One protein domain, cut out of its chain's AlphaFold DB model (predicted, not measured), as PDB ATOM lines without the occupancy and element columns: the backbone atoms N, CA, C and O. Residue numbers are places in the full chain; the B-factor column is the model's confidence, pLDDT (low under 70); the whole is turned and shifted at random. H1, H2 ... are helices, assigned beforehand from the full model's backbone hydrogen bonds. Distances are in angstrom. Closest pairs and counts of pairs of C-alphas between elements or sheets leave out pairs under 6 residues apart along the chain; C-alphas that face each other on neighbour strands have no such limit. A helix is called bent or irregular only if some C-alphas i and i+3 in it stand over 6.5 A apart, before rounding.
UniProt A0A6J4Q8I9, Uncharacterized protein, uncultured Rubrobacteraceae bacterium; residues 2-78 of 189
ATOM      1  N   GLY A   2     -88.908 -47.960  92.068       61.53
ATOM      2  CA  GLY A   2     -88.806 -47.149  90.845       61.53
ATOM      3  C   GLY A   2     -89.529 -47.783  89.649       61.53
ATOM      4  O   GLY A   2     -89.665 -49.007  89.573       61.53
ATOM      5  N   ARG A   3     -89.991 -46.954  88.706       75.25
ATOM      6  CA  ARG A   3     -90.748 -47.379  87.511       75.25
ATOM      7  C   ARG A   3     -89.822 -47.938  86.425       75.25
ATOM      8  O   ARG A   3     -89.537 -47.289  85.419       75.25
ATOM      9  N   ALA A   4     -89.315 -49.151  86.648       81.75
ATOM     10  CA  ALA A   4     -88.399 -49.831  85.723       81.75
ATOM     11  C   ALA A   4     -89.001 -50.039  84.315       81.75
ATOM     12  O   ALA A   4     -88.277 -50.058  83.321       81.75
ATOM     13  N   ASP A   5     -90.326 -50.141  84.224       82.44
ATOM     14  CA  ASP A   5     -91.097 -50.185  82.981       82.44
ATOM     15  C   ASP A   5     -90.971 -48.890  82.156       82.44
ATOM     16  O   ASP A   5     -90.788 -48.942  80.936       82.44
ATOM     17  N   VAL A   6     -91.005 -47.728  82.817       84.94
ATOM     18  CA  VAL A   6     -90.778 -46.421  82.183       84.94
ATOM     19  C   VAL A   6     -89.328 -46.282  81.730       84.94
ATOM     20  O   VAL A   6     -89.099 -45.861  80.595       84.94
ATOM     21  N   LEU A   7     -88.361 -46.687  82.562       86.94
ATOM     22  CA  LEU A   7     -86.943 -46.670  82.189       86.94
ATOM     23  C   LEU A   7     -86.680 -47.536  80.954       86.94
ATOM     24  O   LEU A   7     -86.103 -47.047  79.987       86.94
ATOM     25  N   LEU A   8     -87.159 -48.784  80.928       86.25
ATOM     26  CA  LEU A   8     -86.989 -49.656  79.763       86.25
ATOM     27  C   LEU A   8     -87.574 -49.017  78.498       86.25
ATOM     28  O   LEU A   8     -86.944 -49.027  77.438       86.25
ATOM     29  N   ARG A   9     -88.766 -48.417  78.602       88.44
ATOM     30  CA  ARG A   9     -89.386 -47.740  77.463       88.44
ATOM     31  C   ARG A   9     -88.589 -46.518  77.008       88.44
ATOM     32  O   ARG A   9     -88.479 -46.275  75.808       88.44
ATOM     33  N   PHE A  10     -88.037 -45.761  77.946       89.75
ATOM     34  CA  PHE A  10     -87.184 -44.618  77.654       89.75
ATOM     35  C   PHE A  10     -85.907 -45.035  76.919       89.75
ATOM     36  O   PHE A  10     -85.612 -44.466  75.869       89.75
ATOM     37  N   LEU A  11     -85.223 -46.078  77.396       88.56
ATOM     38  CA  LEU A  11     -84.027 -46.634  76.755       88.56
ATOM     39  C   LEU A  11     -84.289 -47.052  75.304       88.56
ATOM     40  O   LEU A  11     -83.499 -46.732  74.418       88.56
ATOM     41  N   GLN A  12     -85.449 -47.656  75.029       88.19
ATOM     42  CA  GLN A  12     -85.874 -47.978  73.662       88.19
ATOM     43  C   GLN A  12     -86.053 -46.726  72.780       88.19
ATOM     44  O   GLN A  12     -85.670 -46.740  71.612       88.19
ATOM     45  N   LEU A  13     -86.616 -45.631  73.312       88.69
ATOM     46  CA  LEU A  13     -86.822 -44.373  72.565       88.69
ATOM     47  C   LEU A  13     -85.514 -43.631  72.239       88.69
ATOM     48  O   LEU A  13     -85.462 -42.820  71.306       88.69
ATOM     49  N   ILE A  14     -84.464 -43.866  73.023       88.75
ATOM     50  CA  ILE A  14     -83.127 -43.306  72.787       88.75
ATOM     51  C   ILE A  14     -82.176 -44.309  72.123       88.75
ATOM     52  O   ILE A  14     -81.025 -43.953  71.891       88.75
ATOM     53  N   SER A  15     -82.660 -45.514  71.798       85.56
ATOM     54  CA  SER A  15     -81.869 -46.614  71.234       85.56
ATOM     55  C   SER A  15     -80.634 -46.955  72.078       85.56
ATOM     56  O   SER A  15     -79.563 -47.170  71.527       85.56
ATOM     57  N   LYS A  16     -80.791 -46.956  73.411       82.56
ATOM     58  CA  LYS A  16     -79.777 -47.366  74.402       82.56
ATOM     59  C   LYS A  16     -80.265 -48.546  75.245       82.56
ATOM     60  O   LYS A  16     -80.208 -48.517  76.472       82.56
ATOM     61  N   ASP A  17     -80.857 -49.547  74.608       78.12
ATOM     62  CA  ASP A  17     -81.454 -50.709  75.273       78.12
ATOM     63  C   ASP A  17     -80.466 -51.871  75.479       78.12
ATOM     64  O   ASP A  17     -80.864 -52.944  75.939       78.12
ATOM     65  N   SER A  18     -79.173 -51.661  75.204       77.50
ATOM     66  CA  SER A  18     -78.127 -52.653  75.458       77.50
ATOM     67  C   SER A  18     -77.335 -52.382  76.753       77.50
ATOM     68  O   SER A  18     -77.047 -51.228  77.074       77.50
ATOM     69  N   PRO A  19     -76.902 -53.429  77.491       72.69
ATOM     70  CA  PRO A  19     -76.123 -53.263  78.726       72.69
ATOM     71  C   PRO A  19     -74.845 -52.430  78.552       72.69
ATOM     72  O   PRO A  19     -74.554 -51.576  79.379       72.69
ATOM     73  N   ARG A  20     -74.138 -52.598  77.425       74.62
ATOM     74  CA  ARG A  20     -72.900 -51.855  77.118       74.62
ATOM     75  C   ARG A  20     -73.111 -50.345  77.023       74.62
ATOM     76  O   ARG A  20     -72.178 -49.577  77.224       74.62
ATOM     77  N   GLU A  21     -74.315 -49.915  76.663       75.69
ATOM     78  CA  GLU A  21     -74.658 -48.496  76.572       75.69
ATOM     79  C   GLU A  21     -75.103 -47.915  77.912       75.69
ATOM     80  O   GLU A  21     -75.131 -46.691  78.053       75.69
ATOM     81  N   LEU A  22     -75.440 -48.781  78.871       74.19
ATOM     82  CA  LEU A  22     -75.816 -48.412  80.229       74.19
ATOM     83  C   LEU A  22     -74.617 -48.305  81.160       74.19
ATOM     84  O   LEU A  22     -74.675 -47.484  82.070       74.19
ATOM     85  N   ASP A  23     -73.546 -49.066  80.914       74.69
ATOM     86  CA  ASP A  23     -72.333 -49.095  81.745       74.69
ATOM     87  C   ASP A  23     -71.873 -47.701  82.229       74.69
ATOM     88  O   ASP A  23     -71.701 -47.534  83.439       74.69
ATOM     89  N   PRO A  24     -71.797 -46.649  81.383       75.25
ATOM     90  CA  PRO A  24     -71.338 -45.330  81.835       75.25
ATOM     91  C   PRO A  24     -72.264 -44.641  82.851       75.25
ATOM     92  O   PRO A  24     -71.839 -43.741  83.574       75.25
ATOM     93  N   TYR A  25     -73.537 -45.037  82.900       72.94
ATOM     94  CA  TYR A  25     -74.547 -44.483  83.805       72.94
ATOM     95  C   TYR A  25     -74.679 -45.286  85.109       72.94
ATOM     96  O   TYR A  25     -75.370 -44.843  86.022       72.94
ATOM     97  N   LEU A  26     -74.027 -46.452  85.208       72.31
ATOM     98  CA  LEU A  26     -74.091 -47.341  86.375       72.31
ATOM     99  C   LEU A  26     -72.922 -47.141  87.356       72.31
ATOM    100  O   LEU A  26     -73.024 -47.537  88.514       72.31
ATOM    101  N   GLU A  27     -71.823 -46.512  86.929       65.62
ATOM    102  CA  GLU A  27     -70.585 -46.405  87.721       65.62
ATOM    103  C   GLU A  27     -70.658 -45.445  88.925       65.62
ATOM    104  O   GLU A  27     -69.826 -45.538  89.824       65.62
ATOM    105  N   ASN A  28     -71.623 -44.518  88.963       63.19
ATOM    106  CA  ASN A  28     -71.723 -43.473  89.998       63.19
ATOM    107  C   ASN A  28     -73.091 -43.445  90.694       63.19
ATOM    108  O   ASN A  28     -73.560 -42.380  91.097       63.19
ATOM    109  N   LEU A  29     -73.745 -44.601  90.800       68.12
ATOM    110  CA  LEU A  29     -74.989 -44.715  91.552       68.12
ATOM    111  C   LEU A  29     -74.689 -44.610  93.054       68.12
ATOM    112  O   LEU A  29     -73.757 -45.236  93.565       68.12
ATOM    113  N   ASP A  30     -75.475 -43.799  93.753       64.31
ATOM    114  CA  ASP A  30     -75.447 -43.707  95.204       64.31
ATOM    115  C   ASP A  30     -75.983 -45.017  95.798       64.31
ATOM    116  O   ASP A  30     -77.037 -45.524  95.400       64.31
ATOM    117  N   ASN A  31     -75.258 -45.551  96.784       57.56
ATOM    118  CA  ASN A  31     -75.620 -46.795  97.474       57.56
ATOM    119  C   ASN A  31     -76.858 -46.643  98.372       57.56
ATOM    120  O   ASN A  31     -77.406 -47.648  98.824       57.56
ATOM    121  N   ASP A  32     -77.291 -45.409  98.638       60.00
ATOM    122  CA  ASP A  32     -78.501 -45.141  99.402       60.00
ATOM    123  C   ASP A  32     -79.737 -45.249  98.501       60.00
ATOM    124  O   ASP A  32     -80.218 -44.289  97.893       60.00
ATOM    125  N   THR A  33     -80.212 -46.484  98.360       59.22
ATOM    126  CA  THR A  33     -81.387 -46.808  97.549       59.22
ATOM    127  C   THR A  33     -82.711 -46.659  98.302       59.22
ATOM    128  O   THR A  33     -83.762 -46.853  97.685       59.22
ATOM    129  N   GLU A  34     -82.674 -46.363  99.610       56.12
ATOM    130  CA  GLU A  34     -83.879 -46.188 100.434       56.12
ATOM    131  C   GLU A  34     -84.532 -44.827 100.170       56.12
ATOM    132  O   GLU A  34     -85.751 -44.761 100.002       56.12
ATOM    133  N   GLU A  35     -83.729 -43.766 100.032       58.53
ATOM    134  CA  GLU A  35     -84.231 -42.429  99.686       58.53
ATOM    135  C   GLU A  35     -84.489 -42.258  98.181       58.53
ATOM    136  O   GLU A  35     -85.414 -41.547  97.778       58.53
ATOM    137  N   ARG A  36     -83.684 -42.913  97.327       67.25
ATOM    138  CA  ARG A  36     -83.761 -42.743  95.869       67.25
ATOM    139  C   ARG A  36     -83.533 -44.054  95.107       67.25
ATOM    140  O   ARG A  36     -82.397 -44.532  95.029       67.25
ATOM    141  N   PRO A  37     -84.578 -44.619  94.470       78.12
ATOM    142  CA  PRO A  37     -84.467 -45.846  93.690       78.12
ATOM    143  C   PRO A  37     -83.376 -45.778  92.611       78.12
ATOM    144  O   PRO A  37     -83.232 -44.769  91.926       78.12
ATOM    145  N   LEU A  38     -82.673 -46.892  92.369       79.31
ATOM    146  CA  LEU A  38     -81.632 -46.983  91.327       79.31
ATOM    147  C   LEU A  38     -82.132 -46.560  89.938       79.31
ATOM    148  O   LEU A  38     -81.408 -45.925  89.180       79.31
ATOM    149  N   VAL A  39     -83.387 -46.881  89.617       81.69
ATOM    150  CA  VAL A  39     -84.043 -46.480  88.361       81.69
ATOM    151  C   VAL A  39     -84.001 -44.963  88.179       81.69
ATOM    152  O   VAL A  39     -83.624 -44.481  87.115       81.69
ATOM    153  N   ASP A  40     -84.325 -44.223  89.232       78.44
ATOM    154  CA  ASP A  40     -84.420 -42.765  89.228       78.44
ATOM    155  C   ASP A  40     -83.026 -42.137  89.108       78.44
ATOM    156  O   ASP A  40     -82.822 -41.150  88.401       78.44
ATOM    157  N   GLN A  41     -82.023 -42.762  89.725       78.75
ATOM    158  CA  GLN A  41     -80.626 -42.355  89.586       78.75
ATOM    159  C   GLN A  41     -80.085 -42.566  88.158       78.75
ATOM    160  O   GLN A  41     -79.367 -41.709  87.633       78.75
ATOM    161  N   ILE A  42     -80.461 -43.672  87.504       81.81
ATOM    162  CA  ILE A  42     -80.084 -43.962  86.112       81.81
ATOM    163  C   ILE A  42     -80.751 -42.965  85.162       81.81
ATOM    164  O   ILE A  42     -80.073 -42.383  84.315       81.81
ATOM    165  N   VAL A  43     -82.060 -42.725  85.316       82.69
ATOM    166  CA  VAL A  43     -82.785 -41.710  84.528       82.69
ATOM    167  C   VAL A  43     -82.102 -40.355  84.659       82.69
ATOM    168  O   VAL A  43     -81.880 -39.675  83.658       82.69
ATOM    169  N   ASP A  44     -81.703 -39.990  85.873       78.75
ATOM    170  CA  ASP A  44     -81.093 -38.693  86.131       78.75
ATOM    171  C   ASP A  44     -79.719 -38.557  85.510       78.75
ATOM    172  O   ASP A  44     -79.415 -37.513  84.939       78.75
ATOM    173  N   SER A  45     -78.941 -39.632  85.535       78.19
ATOM    174  CA  SER A  45     -77.649 -39.692  84.861       78.19
ATOM    175  C   SER A  45     -77.784 -39.608  83.340       78.19
ATOM    176  O   SER A  45     -76.922 -39.025  82.691       78.19
ATOM    177  N   ILE A  46     -78.854 -40.158  82.757       80.94
ATOM    178  CA  ILE A  46     -79.085 -40.114  81.305       80.94
ATOM    179  C   ILE A  46     -79.606 -38.745  80.863       80.94
ATOM    180  O   ILE A  46     -79.165 -38.233  79.840       80.94
ATOM    181  N   VAL A  47     -80.551 -38.166  81.604       82.00
ATOM    182  CA  VAL A  47     -81.220 -36.904  81.242       82.00
ATOM    183  C   VAL A  47     -80.374 -35.670  81.597       82.00
ATOM    184  O   VAL A  47     -80.632 -34.586  81.074       82.00
ATOM    185  N   ALA A  48     -79.366 -35.808  82.463       74.50
ATOM    186  CA  ALA A  48     -78.483 -34.713  82.864       74.50
ATOM    187  C   ALA A  48     -77.907 -33.950  81.656       74.50
ATOM    188  O   ALA A  48     -77.222 -34.516  80.802       74.50
ATOM    189  N   GLY A  49     -78.166 -32.643  81.607       66.06
ATOM    190  CA  GLY A  49     -77.636 -31.726  80.603       66.06
ATOM    191  C   GLY A  49     -78.289 -31.791  79.219       66.06
ATOM    192  O   GLY A  49     -77.801 -31.100  78.324       66.06
ATOM    193  N   ASP A  50     -79.357 -32.574  79.013       74.94
ATOM    194  CA  ASP A  50     -80.042 -32.671  77.715       74.94
ATOM    195  C   ASP A  50     -81.576 -32.640  77.848       74.94
ATOM    196  O   ASP A  50     -82.241 -33.618  78.202       74.94
ATOM    197  N   GLU A  51     -82.155 -31.495  77.478       76.06
ATOM    198  CA  GLU A  51     -83.601 -31.267  77.433       76.06
ATOM    199  C   GLU A  51     -84.335 -32.267  76.519       76.06
ATOM    200  O   GLU A  51     -85.427 -32.732  76.848       76.06
ATOM    201  N   LYS A  52     -83.728 -32.681  75.400       82.44
ATOM    202  CA  LYS A  52     -84.368 -33.616  74.458       82.44
ATOM    203  C   LYS A  52     -84.489 -35.013  75.055       82.44
ATOM    204  O   LYS A  52     -85.433 -35.746  74.747       82.44
ATOM    205  N   LEU A  53     -83.535 -35.408  75.899       84.88
ATOM    206  CA  LEU A  53     -83.608 -36.679  76.620       84.88
ATOM    207  C   LEU A  53     -84.718 -36.644  77.673       84.88
ATOM    208  O   LEU A  53     -85.432 -37.638  77.821       84.88
ATOM    209  N   TYR A  54     -84.949 -35.493  78.313       83.50
ATOM    210  CA  TYR A  54     -86.112 -35.313  79.182       83.50
ATOM    211  C   TYR A  54     -87.434 -35.467  78.419       83.50
ATOM    212  O   TYR A  54     -88.308 -36.216  78.856       83.50
ATOM    213  N   GLU A  55     -87.589 -34.824  77.257       83.06
ATOM    214  CA  GLU A  55     -88.817 -34.940  76.453       83.06
ATOM    215  C   GLU A  55     -89.127 -36.395  76.077       83.06
ATOM    216  O   GLU A  55     -90.277 -36.846  76.165       83.06
ATOM    217  N   LYS A  56     -88.092 -37.162  75.710       87.25
ATOM    218  CA  LYS A  56     -88.210 -38.598  75.419       87.25
ATOM    219  C   LYS A  56     -88.580 -39.413  76.657       87.25
ATOM    220  O   LYS A  56     -89.393 -40.334  76.555       87.25
ATOM    221  N   TYR A  57     -88.039 -39.077  77.823       86.12
ATOM    222  CA  TYR A  57     -88.426 -39.717  79.079       86.12
ATOM    223  C   TYR A  57     -89.887 -39.402  79.451       86.12
ATOM    224  O   TYR A  57     -90.673 -40.306  79.745       86.12
ATOM    225  N   ALA A  58     -90.314 -38.144  79.316       81.88
ATOM    226  CA  ALA A  58     -91.705 -37.740  79.508       81.88
ATOM    227  C   ALA A  58     -92.652 -38.440  78.512       81.88
ATOM    228  O   ALA A  58     -93.767 -38.837  78.869       81.88
ATOM    229  N   GLN A  59     -92.211 -38.643  77.266       84.69
ATOM    230  CA  GLN A  59     -92.922 -39.451  76.276       84.69
ATOM    231  C   GLN A  59     -93.043 -40.919  76.715       84.69
ATOM    232  O   GLN A  59     -94.138 -41.478  76.612       84.69
ATOM    233  N   ALA A  60     -91.968 -41.528  77.224       86.31
ATOM    234  CA  ALA A  60     -91.995 -42.891  77.754       86.31
ATOM    235  C   ALA A  60     -93.017 -43.027  78.890       86.31
ATOM    236  O   ALA A  60     -93.861 -43.924  78.851       86.31
ATOM    237  N   ARG A  61     -93.009 -42.086  79.844       81.62
ATOM    238  CA  ARG A  61     -93.952 -42.063  80.970       81.62
ATOM    239  C   ARG A  61     -95.401 -41.984  80.496       81.62
ATOM    240  O   ARG A  61     -96.212 -42.796  80.927       81.62
ATOM    241  N   ARG A  62     -95.715 -41.094  79.543       78.12
ATOM    242  CA  ARG A  62     -97.061 -41.011  78.941       78.12
ATOM    243  C   ARG A  62     -97.477 -42.338  78.304       78.12
ATOM    244  O   ARG A  62     -98.556 -42.833  78.601       78.12
ATOM    245  N   GLN A  63     -96.612 -42.955  77.495       82.81
ATOM    246  CA  GLN A  63     -96.924 -44.223  76.817       82.81
ATOM    247  C   GLN A  63     -97.176 -45.386  77.784       82.81
ATOM    248  O   GLN A  63     -98.019 -46.242  77.509       82.81
ATOM    249  N   VAL A  64     -96.448 -45.428  78.901       80.88
ATOM    250  CA  VAL A  64     -96.625 -46.450  79.937       80.88
ATOM    251  C   VAL A  64     -97.874 -46.170  80.774       80.88
ATOM    252  O   VAL A  64     -98.657 -47.088  81.005       80.88
ATOM    253  N   SER A  65     -98.126 -44.916  81.162       72.31
ATOM    254  CA  SER A  65     -99.316 -44.549  81.939       72.31
ATOM    255  C   SER A  65    -100.617 -44.735  81.149       72.31
ATOM    256  O   SER A  65    -101.584 -45.226  81.714       72.31
ATOM    257  N   THR A  66    -100.646 -44.493  79.830       64.88
ATOM    258  CA  THR A  66    -101.825 -44.815  78.991       64.88
ATOM    259  C   THR A  66    -102.125 -46.321  78.933       64.88
ATOM    260  O   THR A  66    -103.260 -46.719  78.684       64.88
ATOM    261  N   ARG A  67    -101.118 -47.176  79.155       62.22
ATOM    262  CA  ARG A  67    -101.278 -48.638  79.195       62.22
ATOM    263  C   ARG A  67    -101.625 -49.172  80.582       62.22
ATOM    264  O   ARG A  67    -102.022 -50.331  80.677       62.22
ATOM    265  N   ASN A  68    -101.475 -48.367  81.634       58.81
ATOM    266  CA  ASN A  68    -101.770 -48.777  82.998       58.81
ATOM    267  C   ASN A  68    -103.173 -48.284  83.407       58.81
ATOM    268  O   ASN A  68    -103.336 -47.095  83.677       58.81
ATOM    269  N   PRO A  69    -104.184 -49.168  83.509       55.69
ATOM    270  CA  PRO A  69    -105.531 -48.789  83.946       55.69
ATOM    271  C   PRO A  69    -105.603 -48.293  85.404       55.69
ATOM    272  O   PRO A  69    -106.654 -47.815  85.820       55.69
ATOM    273  N   TYR A  70    -104.503 -48.378  86.165       53.56
ATOM    274  CA  TYR A  70    -104.357 -47.847  87.524       53.56
ATOM    275  C   TYR A  70    -103.499 -46.572  87.605       53.56
ATOM    276  O   TYR A  70    -103.168 -46.142  88.709       53.56
ATOM    277  N   ALA A  71    -103.101 -45.970  86.476       55.50
ATOM    278  CA  ALA A  71    -102.442 -44.665  86.509       55.50
ATOM    279  C   ALA A  71    -103.389 -43.634  87.149       55.50
ATOM    280  O   ALA A  71    -104.563 -43.552  86.777       55.50
ATOM    281  N   SER A  72    -102.903 -42.883  88.141       52.28
ATOM    282  CA  SER A  72    -103.704 -41.867  88.824       52.28
ATOM    283  C   SER A  72    -104.231 -40.847  87.811       52.28
ATOM    284  O   SER A  72    -103.537 -40.468  86.867       52.28
ATOM    285  N   ALA A  73    -105.473 -40.388  87.997       47.47
ATOM    286  CA  ALA A  73    -106.114 -39.402  87.120       47.47
ATOM    287  C   ALA A  73    -105.292 -38.098  86.973       47.47
ATOM    288  O   ALA A  73    -105.429 -37.389  85.979       47.47
ATOM    289  N   GLU A  74    -104.398 -37.826  87.925       48.19
ATOM    290  CA  GLU A  74    -103.445 -36.712  87.937       48.19
ATOM    291  C   GLU A  74    -102.325 -36.851  86.887       48.19
ATOM    292  O   GLU A  74    -101.878 -35.847  86.337       48.19
ATOM    293  N   GLU A  75    -101.905 -38.072  86.520       53.56
ATOM    294  CA  GLU A  75    -100.935 -38.272  85.429       53.56
ATOM    295  C   GLU A  75    -101.557 -38.060  84.036       53.56
ATOM    296  O   GLU A  75    -100.830 -37.849  83.061       53.56
ATOM    297  N   ALA A  76    -102.889 -38.133  83.927       52.41
ATOM    298  CA  ALA A  76    -103.591 -38.268  82.654       52.41
ATOM    299  C   ALA A  76    -103.926 -36.936  81.956       52.41
ATOM    300  O   ALA A  76    -104.167 -36.947  80.748       52.41
ATOM    301  N   VAL A  77    -103.935 -35.794  82.660       55.12
ATOM    302  CA  VAL A  77    -104.334 -34.502  82.066       55.12
ATOM    303  C   VAL A  77    -103.470 -33.350  82.590       55.12
ATOM    304  O   VAL A  77    -103.845 -32.635  83.514       55.12
ATOM    305  N   ARG A  78    -102.311 -33.126  81.962       68.94
ATOM    306  CA  ARG A  78    -101.579 -31.856  82.094       68.94
ATOM    307  C   ARG A  78    -102.134 -30.847  81.091       68.94
ATOM    308  O   ARG A  78    -102.374 -31.190  79.934       68.94
TER     309      ARG A  78
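What this domain is: This is residues 2 to 78 of the 189 residues of an uncharacterized protein of uncultured Rubrobacteraceae bacterium (UniProt A0A6J4Q8I9). The longest helix, H4, is crossed at a steep angle by H1, and H3, joined to the first residues of H4 by a tight link, makes a corner with it and runs roughly the same way as H1. H2 packs crosswise on H3 at one end of the domain, and the short H5 lies by the last turn of H4 at the other end. The printed part has 77 residues, with five named helices in the order H1, H2, H3, H4, H5 and no named strand; its class is all helix. It is compact, with a radius of gyration of the C-alphas of 13.0 A, and the C-alphas span 36 by 29 by 21 A.

How they stand to each other: H4, residues 51 to 65, and H3, residues 38 to 47, are the hubs, touching three helices each. H4 touches H1, residues 4 to 13, with 16 pairs of C-alphas within 8 A; the closest C-alphas are those of Phe 10 and Ala 60, 5.1 A apart. These two run opposite ways at a steep tilt of 54 degrees. With residues 53 to 54 alone, H4 touches H3 only at the corner by their link, and only just, with 3 pairs; the closest C-alphas, of Val 47 and Leu 53, are 5.2 A apart. H1 and H3 only just touch, also with 3 pairs, the closest C-alphas being those of Ala 4 and Val 39 at 6.1 A; they run the same way at a shallow tilt of 24 degrees. H2, residues 19 to 26, touches H3 about perpendicular, at 85 degrees, with the closest C-alphas, of Tyr 25 and Ser 45, 5.8 A apart. H5, residues 73 to 76, only just touches residues 62 to 65 of H4, with 3 pairs; the closest C-alphas, of Ser 65 and Glu 75, are 7.4 A apart. H1 and H2 are apart, and so are H2 and H4. Every O i to N i+4 pair is within hydrogen-bond range in H1, H3 and H4, against 2 of 4 in H2, and H5 is too short for such a pair.

Where its parts are: H4 measures 21.1 A from C-alpha 51 at (-83.601, -31.267, 77.433) to C-alpha 65 at (-99.316, -44.549, 81.939). H1, which begins at C-alpha 4 at (-88.399, -49.831, 85.723), and H3 measure 14.3 A each. H2 measures 9.9 A and is irregular, but only just: C-alphas 21 and 24 are 7.0 A apart. H5 measures 5.3 A and ends at C-alpha 76, at (-103.591, -38.268, 82.654).

The domain as a whole: The two C-alphas farthest apart are those of Arg 20 and Ala 73, at 36.9 A. The printed part has no cut. The link from H2 to H3, 11 residues, is long; those from H1 to H2 and from H3 to H4 are tight, and that from H4 to H5 is short. The mean pLDDT of the printed part is 73.8, and it is under 70 at residue 2, residues 27 to 36, residue 49 and residues 66 to 78.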